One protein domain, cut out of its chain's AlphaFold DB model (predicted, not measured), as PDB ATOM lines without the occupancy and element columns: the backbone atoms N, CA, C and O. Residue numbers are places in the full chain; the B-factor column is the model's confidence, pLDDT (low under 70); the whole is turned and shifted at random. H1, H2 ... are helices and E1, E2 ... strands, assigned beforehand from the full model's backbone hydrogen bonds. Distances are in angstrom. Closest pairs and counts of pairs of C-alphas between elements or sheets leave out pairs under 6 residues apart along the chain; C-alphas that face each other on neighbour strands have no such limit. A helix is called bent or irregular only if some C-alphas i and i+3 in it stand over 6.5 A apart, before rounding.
ATOM      1  N   ASN A   3       9.683 -46.435  19.370       49.03
ATOM      2  CA  ASN A   3      10.221 -45.137  19.776       49.03
ATOM      3  C   ASN A   3      10.215 -44.215  18.559       49.03
ATOM      4  O   ASN A   3      10.898 -44.502  17.572       49.03
ATOM      5  N   LEU A   4       9.426 -43.141  18.605       51.56
ATOM      6  CA  LEU A   4       9.403 -42.149  17.537       51.56
ATOM      7  C   LEU A   4      10.352 -40.996  17.885       51.56
ATOM      8  O   LEU A   4      10.274 -40.428  18.974       51.56
ATOM      9  N   ALA A   5      11.239 -40.641  16.955       55.53
ATOM     10  CA  ALA A   5      12.034 -39.428  17.075       55.53
ATOM     11  C   ALA A   5      11.143 -38.193  16.868       55.53
ATOM     12  O   ALA A   5      10.304 -38.163  15.970       55.53
ATOM     13  N   VAL A   6      11.395 -37.167  17.674       54.78
ATOM     14  CA  VAL A   6      10.749 -35.846  17.771       54.78
ATOM     15  C   VAL A   6      10.333 -35.237  16.426       54.78
ATOM     16  O   VAL A   6       9.248 -34.696  16.288       54.78
ATOM     17  N   LYS A   7      11.168 -35.341  15.384       52.44
ATOM     18  CA  LYS A   7      10.869 -34.753  14.063       52.44
ATOM     19  C   LYS A   7       9.839 -35.545  13.245       52.44
ATOM     20  O   LYS A   7       9.381 -35.059  12.217       52.44
ATOM     21  N   ALA A   8       9.470 -36.751  13.675       51.69
ATOM     22  CA  ALA A   8       8.605 -37.655  12.921       51.69
ATOM     23  C   ALA A   8       7.124 -37.604  13.339       51.69
ATOM     24  O   ALA A   8       6.281 -38.034  12.558       51.69
ATOM     25  N   TRP A   9       6.776 -37.074  14.520       59.50
ATOM     26  CA  TRP A   9       5.375 -37.018  14.982       59.50
ATOM     27  C   TRP A   9       4.512 -35.987  14.230       59.50
ATOM     28  O   TRP A   9       3.315 -36.204  14.078       59.50
ATOM     29  N   VAL A  10       5.144 -34.958  13.641       54.75
ATOM     30  CA  VAL A  10       4.536 -33.908  12.796       54.75
ATOM     31  C   VAL A  10       3.840 -34.515  11.569       54.75
ATOM     32  O   VAL A  10       3.006 -33.883  10.934       54.75
ATOM     33  N   PHE A  11       4.169 -35.765  11.233       54.69
ATOM     34  CA  PHE A  11       3.719 -36.449  10.025       54.69
ATOM     35  C   PHE A  11       2.958 -37.750  10.316       54.69
ATOM     36  O   PHE A  11       2.881 -38.623   9.449       54.69
ATOM     37  N   ARG A  12       2.426 -37.928  11.534       65.31
ATOM     38  CA  ARG A  12       1.773 -39.180  11.955       65.31
ATOM     39  C   ARG A  12       0.314 -38.953  12.372       65.31
ATOM     40  O   ARG A  12       0.017 -38.955  13.565       65.31
ATOM     41  N   PRO A  13      -0.616 -38.813  11.400       64.00
ATOM     42  CA  PRO A  13      -2.055 -38.713  11.678       64.00
ATOM     43  C   PRO A  13      -2.602 -39.907  12.464       64.00
ATOM     44  O   PRO A  13      -3.594 -39.786  13.177       64.00
ATOM     45  N   ASP A  14      -1.931 -41.055  12.379       73.44
ATOM     46  CA  ASP A  14      -2.264 -42.268  13.115       73.44
ATOM     47  C   ASP A  14      -2.000 -42.172  14.624       73.44
ATOM     48  O   ASP A  14      -2.353 -43.109  15.335       73.44
ATOM     49  N   LEU A  15      -1.394 -41.090  15.124       75.25
ATOM     50  CA  LEU A  15      -1.226 -40.848  16.561       75.25
ATOM     51  C   LEU A  15      -2.530 -40.476  17.259       75.25
ATOM     52  O   LEU A  15      -2.633 -40.686  18.467       75.25
ATOM     53  N   LEU A  16      -3.511 -39.941  16.530       79.31
ATOM     54  CA  LEU A  16      -4.764 -39.502  17.125       79.31
ATOM     55  C   LEU A  16      -5.437 -40.662  17.876       79.31
ATOM     56  O   LEU A  16      -5.521 -41.785  17.379       79.31
ATOM     57  N   TYR A  17      -5.882 -40.388  19.101       81.06
ATOM     58  CA  TYR A  17      -6.488 -41.353  20.025       81.06
ATOM     59  C   TYR A  17      -5.579 -42.474  20.539       81.06
ATOM     60  O   TYR A  17      -6.035 -43.278  21.358       81.06
ATOM     61  N   ARG A  18      -4.300 -42.521  20.154       81.94
ATOM     62  CA  ARG A  18      -3.361 -43.487  20.730       81.94
ATOM     63  C   ARG A  18      -2.950 -43.080  22.135       81.94
ATOM     64  O   ARG A  18      -2.853 -41.894  22.461       81.94
ATOM     65  N   ILE A  19      -2.689 -44.088  22.963       84.69
ATOM     66  CA  ILE A  19      -2.054 -43.878  24.260       84.69
ATOM     67  C   ILE A  19      -0.555 -43.723  24.022       84.69
ATOM     68  O   ILE A  19       0.070 -44.549  23.348       84.69
ATOM     69  N   VAL A  20       0.001 -42.662  24.588       84.69
ATOM     70  CA  VAL A  20       1.402 -42.288  24.461       84.69
ATOM     71  C   VAL A  20       2.023 -42.043  25.827       84.69
ATOM     72  O   VAL A  20       1.358 -41.592  26.767       84.69
ATOM     73  N   LEU A  21       3.311 -42.343  25.916       85.75
ATOM     74  CA  LEU A  21       4.203 -41.831  26.941       85.75
ATOM     75  C   LEU A  21       5.071 -40.754  26.304       85.75
ATOM     76  O   LEU A  21       5.832 -41.019  25.371       85.75
ATOM     77  N   VAL A  22       4.918 -39.539  26.807       84.50
ATOM     78  CA  VAL A  22       5.717 -38.378  26.450       84.50
ATOM     79  C   VAL A  22       6.831 -38.265  27.478       84.50
ATOM     80  O   VAL A  22       6.556 -38.064  28.658       84.50
ATOM     81  N   THR A  23       8.077 -38.393  27.036       84.12
ATOM     82  CA  THR A  23       9.254 -38.172  27.885       84.12
ATOM     83  C   THR A  23      10.179 -37.164  27.238       84.12
ATOM     84  O   THR A  23      10.297 -37.126  26.020       84.12
ATOM     85  N   GLY A  24      10.858 -36.340  28.018       80.00
ATOM     86  CA  GLY A  24      11.720 -35.308  27.453       80.00
ATOM     87  C   GLY A  24      12.356 -34.450  28.524       80.00
ATOM     88  O   GLY A  24      12.098 -34.626  29.715       80.00
ATOM     89  N   LYS A  25      13.209 -33.536  28.074       80.50
ATOM     90  CA  LYS A  25      13.834 -32.523  28.912       80.50
ATOM     91  C   LYS A  25      13.597 -31.165  28.259       80.50
ATOM     92  O   LYS A  25      13.932 -31.013  27.081       80.50
ATOM     93  N   ASP A  26      12.951 -30.254  28.972       71.31
ATOM     94  CA  ASP A  26      12.644 -28.923  28.447       71.31
ATOM     95  C   ASP A  26      13.869 -27.993  28.459       71.31
ATOM     96  O   ASP A  26      14.987 -28.418  28.781       71.31
ATOM     97  N   GLU A  27      13.665 -26.733  28.064       68.94
ATOM     98  CA  GLU A  27      14.733 -25.738  27.970       68.94
ATOM     99  C   GLU A  27      15.456 -25.466  29.298       68.94
ATOM    100  O   GLU A  27      16.672 -25.245  29.300       68.94
ATOM    101  N   GLU A  28      14.725 -25.525  30.413       75.50
ATOM    102  CA  GLU A  28      15.228 -25.282  31.772       75.50
ATOM    103  C   GLU A  28      15.896 -26.529  32.370       75.50
ATOM    104  O   GLU A  28      16.653 -26.459  33.342       75.50
ATOM    105  N   GLY A  29      15.703 -27.673  31.721       74.06
ATOM    106  CA  GLY A  29      16.293 -28.938  32.096       74.06
ATOM    107  C   GLY A  29      15.369 -29.826  32.928       74.06
ATOM    108  O   GLY A  29      15.823 -30.869  33.420       74.06
ATOM    109  N   ASP A  30      14.100 -29.451  33.052       78.44
ATOM    110  CA  ASP A  30      13.095 -30.216  33.761       78.44
ATOM    111  C   ASP A  30      12.647 -31.410  32.926       78.44
ATOM    112  O   ASP A  30      12.498 -31.367  31.700       78.44
ATOM    113  N   LYS A  31      12.477 -32.542  33.609       78.94
ATOM    114  CA  LYS A  31      12.040 -33.780  32.969       78.94
ATOM    115  C   LYS A  31      10.525 -33.781  32.855       78.94
ATOM    116  O   LYS A  31       9.835 -33.706  33.869       78.94
ATOM    117  N   CYS A  32      10.018 -33.983  31.644       79.44
ATOM    118  CA  CYS A  32       8.622 -34.341  31.446       79.44
ATOM    119  C   CYS A  32       8.474 -35.868  31.373       79.44
ATOM    120  O   CYS A  32       9.276 -36.557  30.740       79.44
ATOM    121  N   ASP A  33       7.458 -36.386  32.061       85.94
ATOM    122  CA  ASP A  33       7.033 -37.788  32.038       85.94
ATOM    123  C   ASP A  33       5.502 -37.801  32.129       85.94
ATOM    124  O   ASP A  33       4.912 -37.657  33.202       85.94
ATOM    125  N   VAL A  34       4.847 -37.844  30.967       85.56
ATOM    126  CA  VAL A  34       3.393 -37.723  30.854       85.56
ATOM    127  C   VAL A  34       2.829 -38.897  30.081       85.56
ATOM    128  O   VAL A  34       3.118 -39.104  28.904       85.56
ATOM    129  N   LYS A  35       1.930 -39.627  30.739       87.25
ATOM    130  CA  LYS A  35       1.151 -40.702  30.134       87.25
ATOM    131  C   LYS A  35      -0.262 -40.223  29.824       87.25
ATOM    132  O   LYS A  35      -0.996 -39.805  30.720       87.25
ATOM    133  N   GLY A  36      -0.672 -40.327  28.566       88.06
ATOM    134  CA  GLY A  36      -1.975 -39.821  28.147       88.06
ATOM    135  C   GLY A  36      -2.433 -40.325  26.789       88.06
ATOM    136  O   GLY A  36      -1.740 -41.083  26.119       88.06
ATOM    137  N   ARG A  37      -3.629 -39.904  26.386       88.75
ATOM    138  CA  ARG A  37      -4.177 -40.123  25.047       88.75
ATOM    139  C   ARG A  37      -3.950 -38.878  24.202       88.75
ATOM    140  O   ARG A  37      -4.313 -37.788  24.639       88.75
ATOM    141  N   VAL A  38      -3.436 -39.035  22.988       86.56
ATOM    142  CA  VAL A  38      -3.353 -37.923  22.030       86.56
ATOM    143  C   VAL A  38      -4.770 -37.461  21.688       86.56
ATOM    144  O   VAL A  38      -5.576 -38.245  21.176       86.56
ATOM    145  N   SER A  39      -5.093 -36.215  22.024       87.69
ATOM    146  CA  SER A  39      -6.394 -35.599  21.739       87.69
ATOM    147  C   SER A  39      -6.372 -34.727  20.496       87.69
ATOM    148  O   SER A  39      -7.396 -34.644  19.826       87.69
ATOM    149  N   ASP A  40      -5.228 -34.115  20.197       85.19
ATOM    150  CA  ASP A  40      -5.025 -33.284  19.015       85.19
ATOM    151  C   ASP A  40      -3.535 -33.243  18.643       85.19
ATOM    152  O   ASP A  40      -2.664 -33.477  19.488       85.19
ATOM    153  N   TRP A  41      -3.233 -32.957  17.382       78.19
ATOM    154  CA  TRP A  41      -1.880 -32.681  16.907       78.19
ATOM    155  C   TRP A  41      -1.954 -31.694  15.738       78.19
ATOM    156  O   TRP A  41      -2.721 -31.876  14.795       78.19
ATOM    157  N   MET A  42      -1.159 -30.630  15.798       77.50
ATOM    158  CA  MET A  42      -1.146 -29.595  14.769       77.50
ATOM    159  C   MET A  42       0.279 -29.105  14.558       77.50
ATOM    160  O   MET A  42       0.819 -28.384  15.393       77.50
ATOM    161  N   GLY A  43       0.880 -29.504  13.435       75.12
ATOM    162  CA  GLY A  43       2.241 -29.116  13.072       75.12
ATOM    163  C   GLY A  43       3.256 -29.542  14.132       75.12
ATOM    164  O   GLY A  43       3.564 -30.722  14.272       75.12
ATOM    165  N   ASP A  44       3.771 -28.569  14.869       78.81
ATOM    166  CA  ASP A  44       4.793 -28.696  15.906       78.81
ATOM    167  C   ASP A  44       4.231 -28.845  17.333       78.81
ATOM    168  O   ASP A  44       5.000 -28.941  18.293       78.81
ATOM    169  N   LYS A  45       2.903 -28.890  17.476       84.25
ATOM    170  CA  LYS A  45       2.188 -29.046  18.744       84.25
ATOM    171  C   LYS A  45       1.492 -30.404  18.819       84.25
ATOM    172  O   LYS A  45       0.797 -30.799  17.883       84.25
ATOM    173  N   ILE A  46       1.567 -31.058  19.975       85.62
ATOM    174  CA  ILE A  46       0.669 -32.160  20.341       85.62
ATOM    175  C   ILE A  46      -0.088 -31.827  21.625       85.62
ATOM    176  O   ILE A  46       0.445 -31.182  22.533       85.62
ATOM    177  N   GLU A  47      -1.318 -32.315  21.717       90.31
ATOM    178  CA  GLU A  47      -2.108 -32.298  22.939       90.31
ATOM    179  C   GLU A  47      -2.340 -33.719  23.428       90.31
ATOM    180  O   GLU A  47      -2.804 -34.601  22.698       90.31
ATOM    181  N   VAL A  48      -2.011 -33.938  24.695       88.88
ATOM    182  CA  VAL A  48      -2.106 -35.233  25.349       88.88
ATOM    183  C   VAL A  48      -2.980 -35.079  26.582       88.88
ATOM    184  O   VAL A  48      -2.624 -34.413  27.553       88.88
ATOM    185  N   ARG A  49      -4.143 -35.722  26.551       91.50
ATOM    186  CA  ARG A  49      -5.067 -35.785  27.680       91.50
ATOM    187  C   ARG A  49      -4.602 -36.848  28.665       91.50
ATOM    188  O   ARG A  49      -4.391 -37.994  28.266       91.50
ATOM    189  N   SER A  50      -4.462 -36.495  29.937       85.75
ATOM    190  CA  SER A  50      -4.034 -37.446  30.968       85.75
ATOM    191  C   SER A  50      -4.997 -38.630  31.068       85.75
ATOM    192  O   SER A  50      -6.216 -38.454  31.054       85.75
ATOM    193  N   ILE A  51      -4.458 -39.845  31.212       84.62
ATOM    194  CA  ILE A  51      -5.284 -41.025  31.519       84.62
ATOM    195  C   ILE A  51      -5.711 -41.084  32.994       84.62
ATOM    196  O   ILE A  51      -6.602 -41.855  33.333       84.62
ATOM    197  N   TYR A  52      -5.072 -40.299  33.868       82.88
ATOM    198  CA  TYR A  52      -5.383 -40.256  35.300       82.88
ATOM    199  C   TYR A  52      -6.412 -39.171  35.640       82.88
ATOM    200  O   TYR A  52      -7.110 -39.284  36.642       82.88
ATOM    201  N   ASN A  53      -6.508 -38.127  34.810       84.19
ATOM    202  CA  ASN A  53      -7.495 -37.059  34.942       84.19
ATOM    203  C   ASN A  53      -7.860 -36.500  33.555       84.19
ATOM    204  O   ASN A  53      -7.075 -35.778  32.946       84.19
ATOM    205  N   SER A  54      -9.062 -36.808  33.066       80.50
ATOM    206  CA  SER A  54      -9.509 -36.424  31.721       80.50
ATOM    207  C   SER A  54      -9.657 -34.918  31.493       80.50
ATOM    208  O   SER A  54      -9.742 -34.507  30.334       80.50
ATOM    209  N   ASP A  55      -9.686 -34.121  32.561       86.88
ATOM    210  CA  ASP A  55      -9.788 -32.660  32.497       86.88
ATOM    211  C   ASP A  55      -8.413 -31.997  32.325       86.88
ATOM    212  O   ASP A  55      -8.319 -30.821  31.979       86.88
ATOM    213  N   VAL A  56      -7.329 -32.754  32.531       86.50
ATOM    214  CA  VAL A  56      -5.956 -32.273  32.367       86.50
ATOM    215  C   VAL A  56      -5.471 -32.561  30.951       86.50
ATOM    216  O   VAL A  56      -5.350 -33.718  30.532       86.50
ATOM    217  N   ILE A  57      -5.145 -31.491  30.226       90.25
ATOM    218  CA  ILE A  57      -4.567 -31.537  28.883       90.25
ATOM    219  C   ILE A  57      -3.155 -30.964  28.950       90.25
ATOM    220  O   ILE A  57      -2.957 -29.804  29.302       90.25
ATOM    221  N   TYR A  58      -2.176 -31.784  28.586       88.50
ATOM    222  CA  TYR A  58      -0.796 -31.356  28.427       88.50
ATOM    223  C   TYR A  58      -0.561 -30.951  26.980       88.50
ATOM    224  O   TYR A  58      -0.847 -31.717  26.060       88.50
ATOM    225  N   THR A  59      -0.031 -29.748  26.788       89.12
ATOM    226  CA  THR A  59       0.354 -29.245  25.470       89.12
ATOM    227  C   THR A  59       1.865 -29.277  25.360       89.12
ATOM    228  O   THR A  59       2.552 -28.642  26.158       89.12
ATOM    229  N   PHE A  60       2.380 -29.983  24.360       85.12
ATOM    230  CA  PHE A  60       3.810 -30.038  24.086       85.12
ATOM    231  C   PHE A  60       4.089 -29.398  22.734       85.12
ATOM    232  O   PHE A  60       3.537 -29.823  21.719       85.12
ATOM    233  N   ARG A  61       4.945 -28.377  22.731       83.12
ATOM    234  CA  ARG A  61       5.439 -27.708  21.525       83.12
ATOM    235  C   ARG A  61       6.876 -28.125  21.291       83.12
ATOM    236  O   ARG A  61       7.656 -28.131  22.238       83.12
ATOM    237  N   LEU A  62       7.224 -28.459  20.052       76.38
ATOM    238  CA  LEU A  62       8.577 -28.883  19.691       76.38
ATOM    239  C   LEU A  62       9.659 -27.877  20.078       76.38
ATOM    240  O   LEU A  62      10.742 -28.297  20.466       76.38
ATOM    241  N   GLU A  63       9.357 -26.585  19.968       77.25
ATOM    242  CA  GLU A  63      10.290 -25.498  20.275       77.25
ATOM    243  C   GLU A  63      10.776 -25.512  21.731       77.25
ATOM    244  O   GLU A  63      11.895 -25.097  21.988       77.25
ATOM    245  N   ASN A  64      10.001 -26.085  22.659       75.44
ATOM    246  CA  ASN A  64      10.321 -26.099  24.089       75.44
ATOM    247  C   ASN A  64      11.325 -27.196  24.499       75.44
ATOM    248  O   ASN A  64      11.553 -27.395  25.692       75.44
ATOM    249  N   PHE A  65      11.864 -27.973  23.554       71.31
ATOM    250  CA  PHE A  65      12.712 -29.131  23.847       71.31
ATOM    251  C   PHE A  65      14.057 -29.042  23.111       71.31
ATOM    252  O   PHE A  65      14.103 -28.824  21.901       71.31
ATOM    253  N   HIS A  66      15.154 -29.269  23.849       65.81
ATOM    254  CA  HIS A  66      16.547 -29.257  23.357       65.81
ATOM    255  C   HIS A  66      16.861 -30.396  22.363       65.81
ATOM    256  O   HIS A  66      16.007 -31.218  22.040       65.81
ATOM    257  N   GLU A  67      18.118 -30.504  21.905       61.56
ATOM    258  CA  GLU A  67      18.586 -31.536  20.953       61.56
ATOM    259  C   GLU A  67      18.308 -32.991  21.382       61.56
ATOM    260  O   GLU A  67      18.102 -33.850  20.522       61.56
ATOM    261  N   GLU A  68      18.258 -33.287  22.690       61.06
ATOM    262  CA  GLU A  68      17.857 -34.618  23.192       61.06
ATOM    263  C   GLU A  68      16.365 -34.915  22.960       61.06
ATOM    264  O   GLU A  68      15.977 -36.081  22.807       61.06
ATOM    265  N   GLY A  69      15.563 -33.850  22.884       63.31
ATOM    266  CA  GLY A  69      14.199 -33.811  22.389       63.31
ATOM    267  C   GLY A  69      13.140 -34.515  23.234       63.31
ATOM    268  O   GLY A  69      13.401 -35.267  24.172       63.31
ATOM    269  N   LEU A  70      11.891 -34.271  22.853       74.25
ATOM    270  CA  LEU A  70      10.716 -34.994  23.314       74.25
ATOM    271  C   LEU A  70      10.549 -36.353  22.607       74.25
ATOM    272  O   LEU A  70      10.317 -36.453  21.403       74.25
ATOM    273  N   LYS A  71      10.637 -37.433  23.371       77.69
ATOM    274  CA  LYS A  71      10.434 -38.811  22.928       77.69
ATOM    275  C   LYS A  71       8.984 -39.222  23.138       77.69
ATOM    276  O   LYS A  71       8.420 -39.040  24.217       77.69
ATOM    277  N   LEU A  72       8.414 -39.830  22.103       78.25
ATOM    278  CA  LEU A  72       7.071 -40.386  22.135       78.25
ATOM    279  C   LEU A  72       7.153 -41.910  22.023       78.25
ATOM    280  O   LEU A  72       7.564 -42.445  20.987       78.25
ATOM    281  N   GLU A  73       6.749 -42.606  23.078       81.81
ATOM    282  CA  GLU A  73       6.500 -44.043  23.021       81.81
ATOM    283  C   GLU A  73       5.004 -44.260  22.798       81.81
ATOM    284  O   GLU A  73       4.166 -43.802  23.573       81.81
ATOM    285  N   VAL A  74       4.665 -44.936  21.702       80.19
ATOM    286  CA  VAL A  74       3.275 -45.168  21.303       80.19
ATOM    287  C   VAL A  74       2.902 -46.609  21.627       80.19
ATOM    288  O   VAL A  74       3.550 -47.548  21.141       80.19
ATOM    289  N   TRP A  75       1.840 -46.797  22.408       80.31
ATOM    290  CA  TRP A  75       1.274 -48.123  22.625       80.31
ATOM    291  C   TRP A  75       0.296 -48.475  21.504       80.31
ATOM    292  O   TRP A  75      -0.548 -47.679  21.097       80.31
ATOM    293  N   ASP A  76       0.432 -49.699  20.994       63.88
ATOM    294  CA  ASP A  76      -0.337 -50.239  19.864       63.88
ATOM    295  C   ASP A  76      -1.719 -50.766  20.284       63.88
ATOM    296  O   ASP A  76      -2.323 -51.581  19.589       63.88
ATOM    297  N   THR A  77      -2.233 -50.324  21.435       56.06
ATOM    298  CA  THR A  77      -3.636 -50.535  21.792       56.06
ATOM    299  C   THR A  77      -4.486 -49.837  20.739       56.06
ATOM    300  O   THR A  77      -4.615 -48.611  20.757       56.06
ATOM    301  N   GLN A  78      -4.992 -50.621  19.780       48.94
ATOM    302  CA  GLN A  78      -5.972 -50.200  18.782       48.94
ATOM    303  C   GLN A  78      -7.080 -49.394  19.474       48.94
ATOM    304  O   GLN A  78      -7.435 -49.721  20.612       48.94
ATOM    305  N   PRO A  79      -7.625 -48.339  18.843       47.19
ATOM    306  CA  PRO A  79      -8.732 -47.621  19.445       47.19
ATOM    307  C   PRO A  79      -9.876 -48.610  19.678       47.19
ATOM    308  O   PRO A  79     -10.292 -49.319  18.759       47.19
ATOM    309  N   ASN A  80     -10.354 -48.667  20.924       48.84
ATOM    310  CA  ASN A  80     -11.626 -49.294  21.251       48.84
ATOM    311  C   ASN A  80     -12.663 -48.779  20.250       48.84
ATOM    312  O   ASN A  80     -12.764 -47.569  20.047       48.84
ATOM    313  N   VAL A  81     -13.354 -49.722  19.612       46.16
ATOM    314  CA  VAL A  81     -14.417 -49.545  18.618       46.16
ATOM    315  C   VAL A  81     -15.142 -48.207  18.798       46.16
ATOM    316  O   VAL A  81     -15.820 -47.992  19.799       46.16
ATOM    317  N   TYR A  82     -14.981 -47.301  17.834       48.03
ATOM    318  CA  TYR A  82     -15.753 -46.066  17.795       48.03
ATOM    319  C   TYR A  82     -17.131 -46.412  17.223       48.03
ATOM    320  O   TYR A  82     -17.259 -46.671  16.028       48.03
ATOM    321  N   SER A  83     -18.157 -46.474  18.070       54.22
ATOM    322  CA  SER A  83     -19.541 -46.523  17.602       54.22
ATOM    323  C   SER A  83     -19.970 -45.104  17.246       54.22
ATOM    324  O   SER A  83     -19.996 -44.230  18.116       54.22
ATOM    325  N   VAL A  84     -20.291 -44.860  15.978       57.91
ATOM    326  CA  VAL A  84     -20.932 -43.606  15.573       57.91
ATOM    327  C   VAL A  84     -22.314 -43.555  16.248       57.91
ATOM    328  O   VAL A  84     -23.042 -44.546  16.159       57.91
ATOM    329  N   PRO A  85     -22.682 -42.474  16.961       64.56
ATOM    330  CA  PRO A  85     -24.002 -42.362  17.578       64.56
ATOM    331  C   PRO A  85     -25.123 -42.411  16.530       64.56
ATOM    332  O   PRO A  85     -24.970 -41.842  15.450       64.56
ATOM    333  N   ASP A  86     -26.255 -43.041  16.865       69.31
ATOM    334  CA  ASP A  86     -27.407 -43.283  15.970       69.31
ATOM    335  C   ASP A  86     -27.894 -42.035  15.211       69.31
ATOM    336  O   ASP A  86     -28.383 -42.131  14.084       69.31
ATOM    337  N   GLU A  87     -27.727 -40.856  15.810       69.25
ATOM    338  CA  GLU A  87     -28.117 -39.558  15.252       69.25
ATOM    339  C   GLU A  87     -27.303 -39.122  14.022       69.25
ATOM    340  O   GLU A  87     -27.792 -38.320  13.228       69.25
ATOM    341  N   TYR A  88     -26.100 -39.669  13.827       65.25
ATOM    342  CA  TYR A  88     -25.241 -39.370  12.674       65.25
ATOM    343  C   TYR A  88     -25.394 -40.369  11.525       65.25
ATOM    344  O   TYR A  88     -24.817 -40.158  10.461       65.25
ATOM    345  N   TRP A  89     -26.164 -41.442  11.717       67.88
ATOM    346  CA  TRP A  89     -26.430 -42.410  10.659       67.88
ATOM    347  C   TRP A  89     -27.593 -41.950   9.793       67.88
ATOM    348  O   TRP A  89     -28.684 -41.639  10.289       67.88
ATOM    349  N   THR A  90     -27.395 -41.975   8.480       79.25
ATOM    350  CA  THR A  90     -28.504 -41.832   7.541       79.25
ATOM    351  C   THR A  90     -29.359 -43.100   7.529       79.25
ATOM    352  O   THR A  90     -28.935 -44.194   7.907       79.25
ATOM    353  N   GLU A  91     -30.609 -42.970   7.087       71.62
ATOM    354  CA  GLU A  91     -31.537 -44.102   7.005       71.62
ATOM    355  C   GLU A  91     -31.054 -45.181   6.021       71.62
ATOM    356  O   GLU A  91     -31.242 -46.372   6.261       71.62
ATOM    357  N   SER A  92     -30.343 -44.775   4.967       72.56
ATOM    358  CA  SER A  92     -29.689 -45.679   4.017       72.56
ATOM    359  C   SER A  92     -28.591 -46.520   4.676       72.56
ATOM    360  O   SER A  92     -28.555 -47.732   4.482       72.56
ATOM    361  N   GLU A  93     -27.746 -45.909   5.509       64.38
ATOM    362  CA  GLU A  93     -26.633 -46.594   6.184       64.38
ATOM    363  C   GLU A  93     -27.120 -47.511   7.320       64.38
ATOM    364  O   GLU A  93     -26.550 -48.578   7.552       64.38
ATOM    365  N   ARG A  94     -28.233 -47.159   7.986       65.69
ATOM    366  CA  ARG A  94     -28.891 -48.039   8.973       65.69
ATOM    367  C   ARG A  94     -29.409 -49.339   8.351       65.69
ATOM    368  O   ARG A  94     -29.334 -50.389   8.984       65.69
ATOM    369  N   ASN A  95     -29.916 -49.273   7.122       68.75
ATOM    370  CA  ASN A  95     -30.495 -50.423   6.424       68.75
ATOM    371  C   ASN A  95     -29.440 -51.400   5.873       68.75
ATOM    372  O   ASN A  95     -29.737 -52.584   5.713       68.75
ATOM    373  N   GLU A  96     -28.218 -50.938   5.597       64.38
ATOM    374  CA  GLU A  96     -27.111 -51.803   5.157       64.38
ATOM    375  C   GLU A  96     -26.497 -52.617   6.305       64.38
ATOM    376  O   GLU A  96     -26.054 -53.738   6.083       64.38
ATOM    377  N   MET A  97     -26.535 -52.102   7.537       57.69
ATOM    378  CA  MET A  97     -26.012 -52.783   8.732       57.69
ATOM    379  C   MET A  97     -26.904 -53.927   9.251       57.69
ATOM    380  O   MET A  97     -26.456 -54.724  10.073       57.69
ATOM    381  N   GLN A  98     -28.172 -53.992   8.829       57.25
ATOM    382  CA  GLN A  98     -29.153 -54.995   9.283       57.25
ATOM    383  C   GLN A  98     -29.307 -56.195   8.327       57.25
ATOM    384  O   GLN A  98     -30.196 -57.025   8.531       57.25
TER     385      GLN A  98
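Overview. This is residues 3 to 98 of the 99 residues of an uncharacterized protein of Paenibacillus aquistagni (UniProt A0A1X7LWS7). A strongly twisted sheet of five strands, sharply bent at E2, makes the body, with the short helix H1 packed between E5 and the end of E2. A long tail, residues 75 to 90, leads away to the small helix H2, and this makes the length of the 57 by 27 by 20 A outline. The printed part has 96 residues with named elements in the order H1 E1 E2 E3 E4 E5 H2. The sheet's order is E4 E3 E2 E1 E5, all antiparallel. The class is mixed, with under half of the residues in named elements, and the whole is loose, with a radius of gyration of the C-alphas of 16.9 A.

Arrangement. Residues 3 to 4 pair antiparallel with residues 72 to 73 of E5, residues 71 to 74. H1, residues 6 to 11, is on the sheet at a height of 6.8 A, over none of its strands; its closest C-alpha pair with E5 is Val 6 and Lys 71, 6.0 A. E1, residues 19 to 25, and E2, residues 31 to 42, form a hairpin, with N 22 and O 34 at 2.8 A. E2 bends by 101 degrees at residue 37. E3, residues 45 to 50, forms a hairpin with E2, N 39 to O 47 being 2.9 A, and another with E4, residues 57 to 61, N 48 to O 58 being 2.9 A. E1 to E4 are a meander, each strand the antiparallel neighbour of the one before. The edge strand E5 is antiparallel to E1, with N 71 and O 23 at 2.7 A. H2, residues 91 to 96, is not on the sheet and is apart from H1. In H2 every O i to N i+4 pair is within hydrogen-bond range; in H1 0 of 2 are, and 1 of 3 O i to N i+3 pairs.

Along the chain. H1 begins at C-alpha 6, (10.749, -35.846, 17.771); it is only just irregular, C-alphas 7 and 10 being 6.51 A apart. E1 is 20.1 A long, E2 22.9 A, E3 16.1 A and E4 13.0 A. H2 ends at C-alpha 96, (-27.111, -51.803, 5.157).

Size, cuts and confidence. The C-alphas farthest apart, of Glu 28 and Asn 95, are 58.0 A apart. The printed part has no cut; the link from E5 to H2 is long, and residues 87 to 93 stand free. The mean pLDDT of the printed part is 73.1, with residues 3 to 13 and 76 to 89 among those under 70.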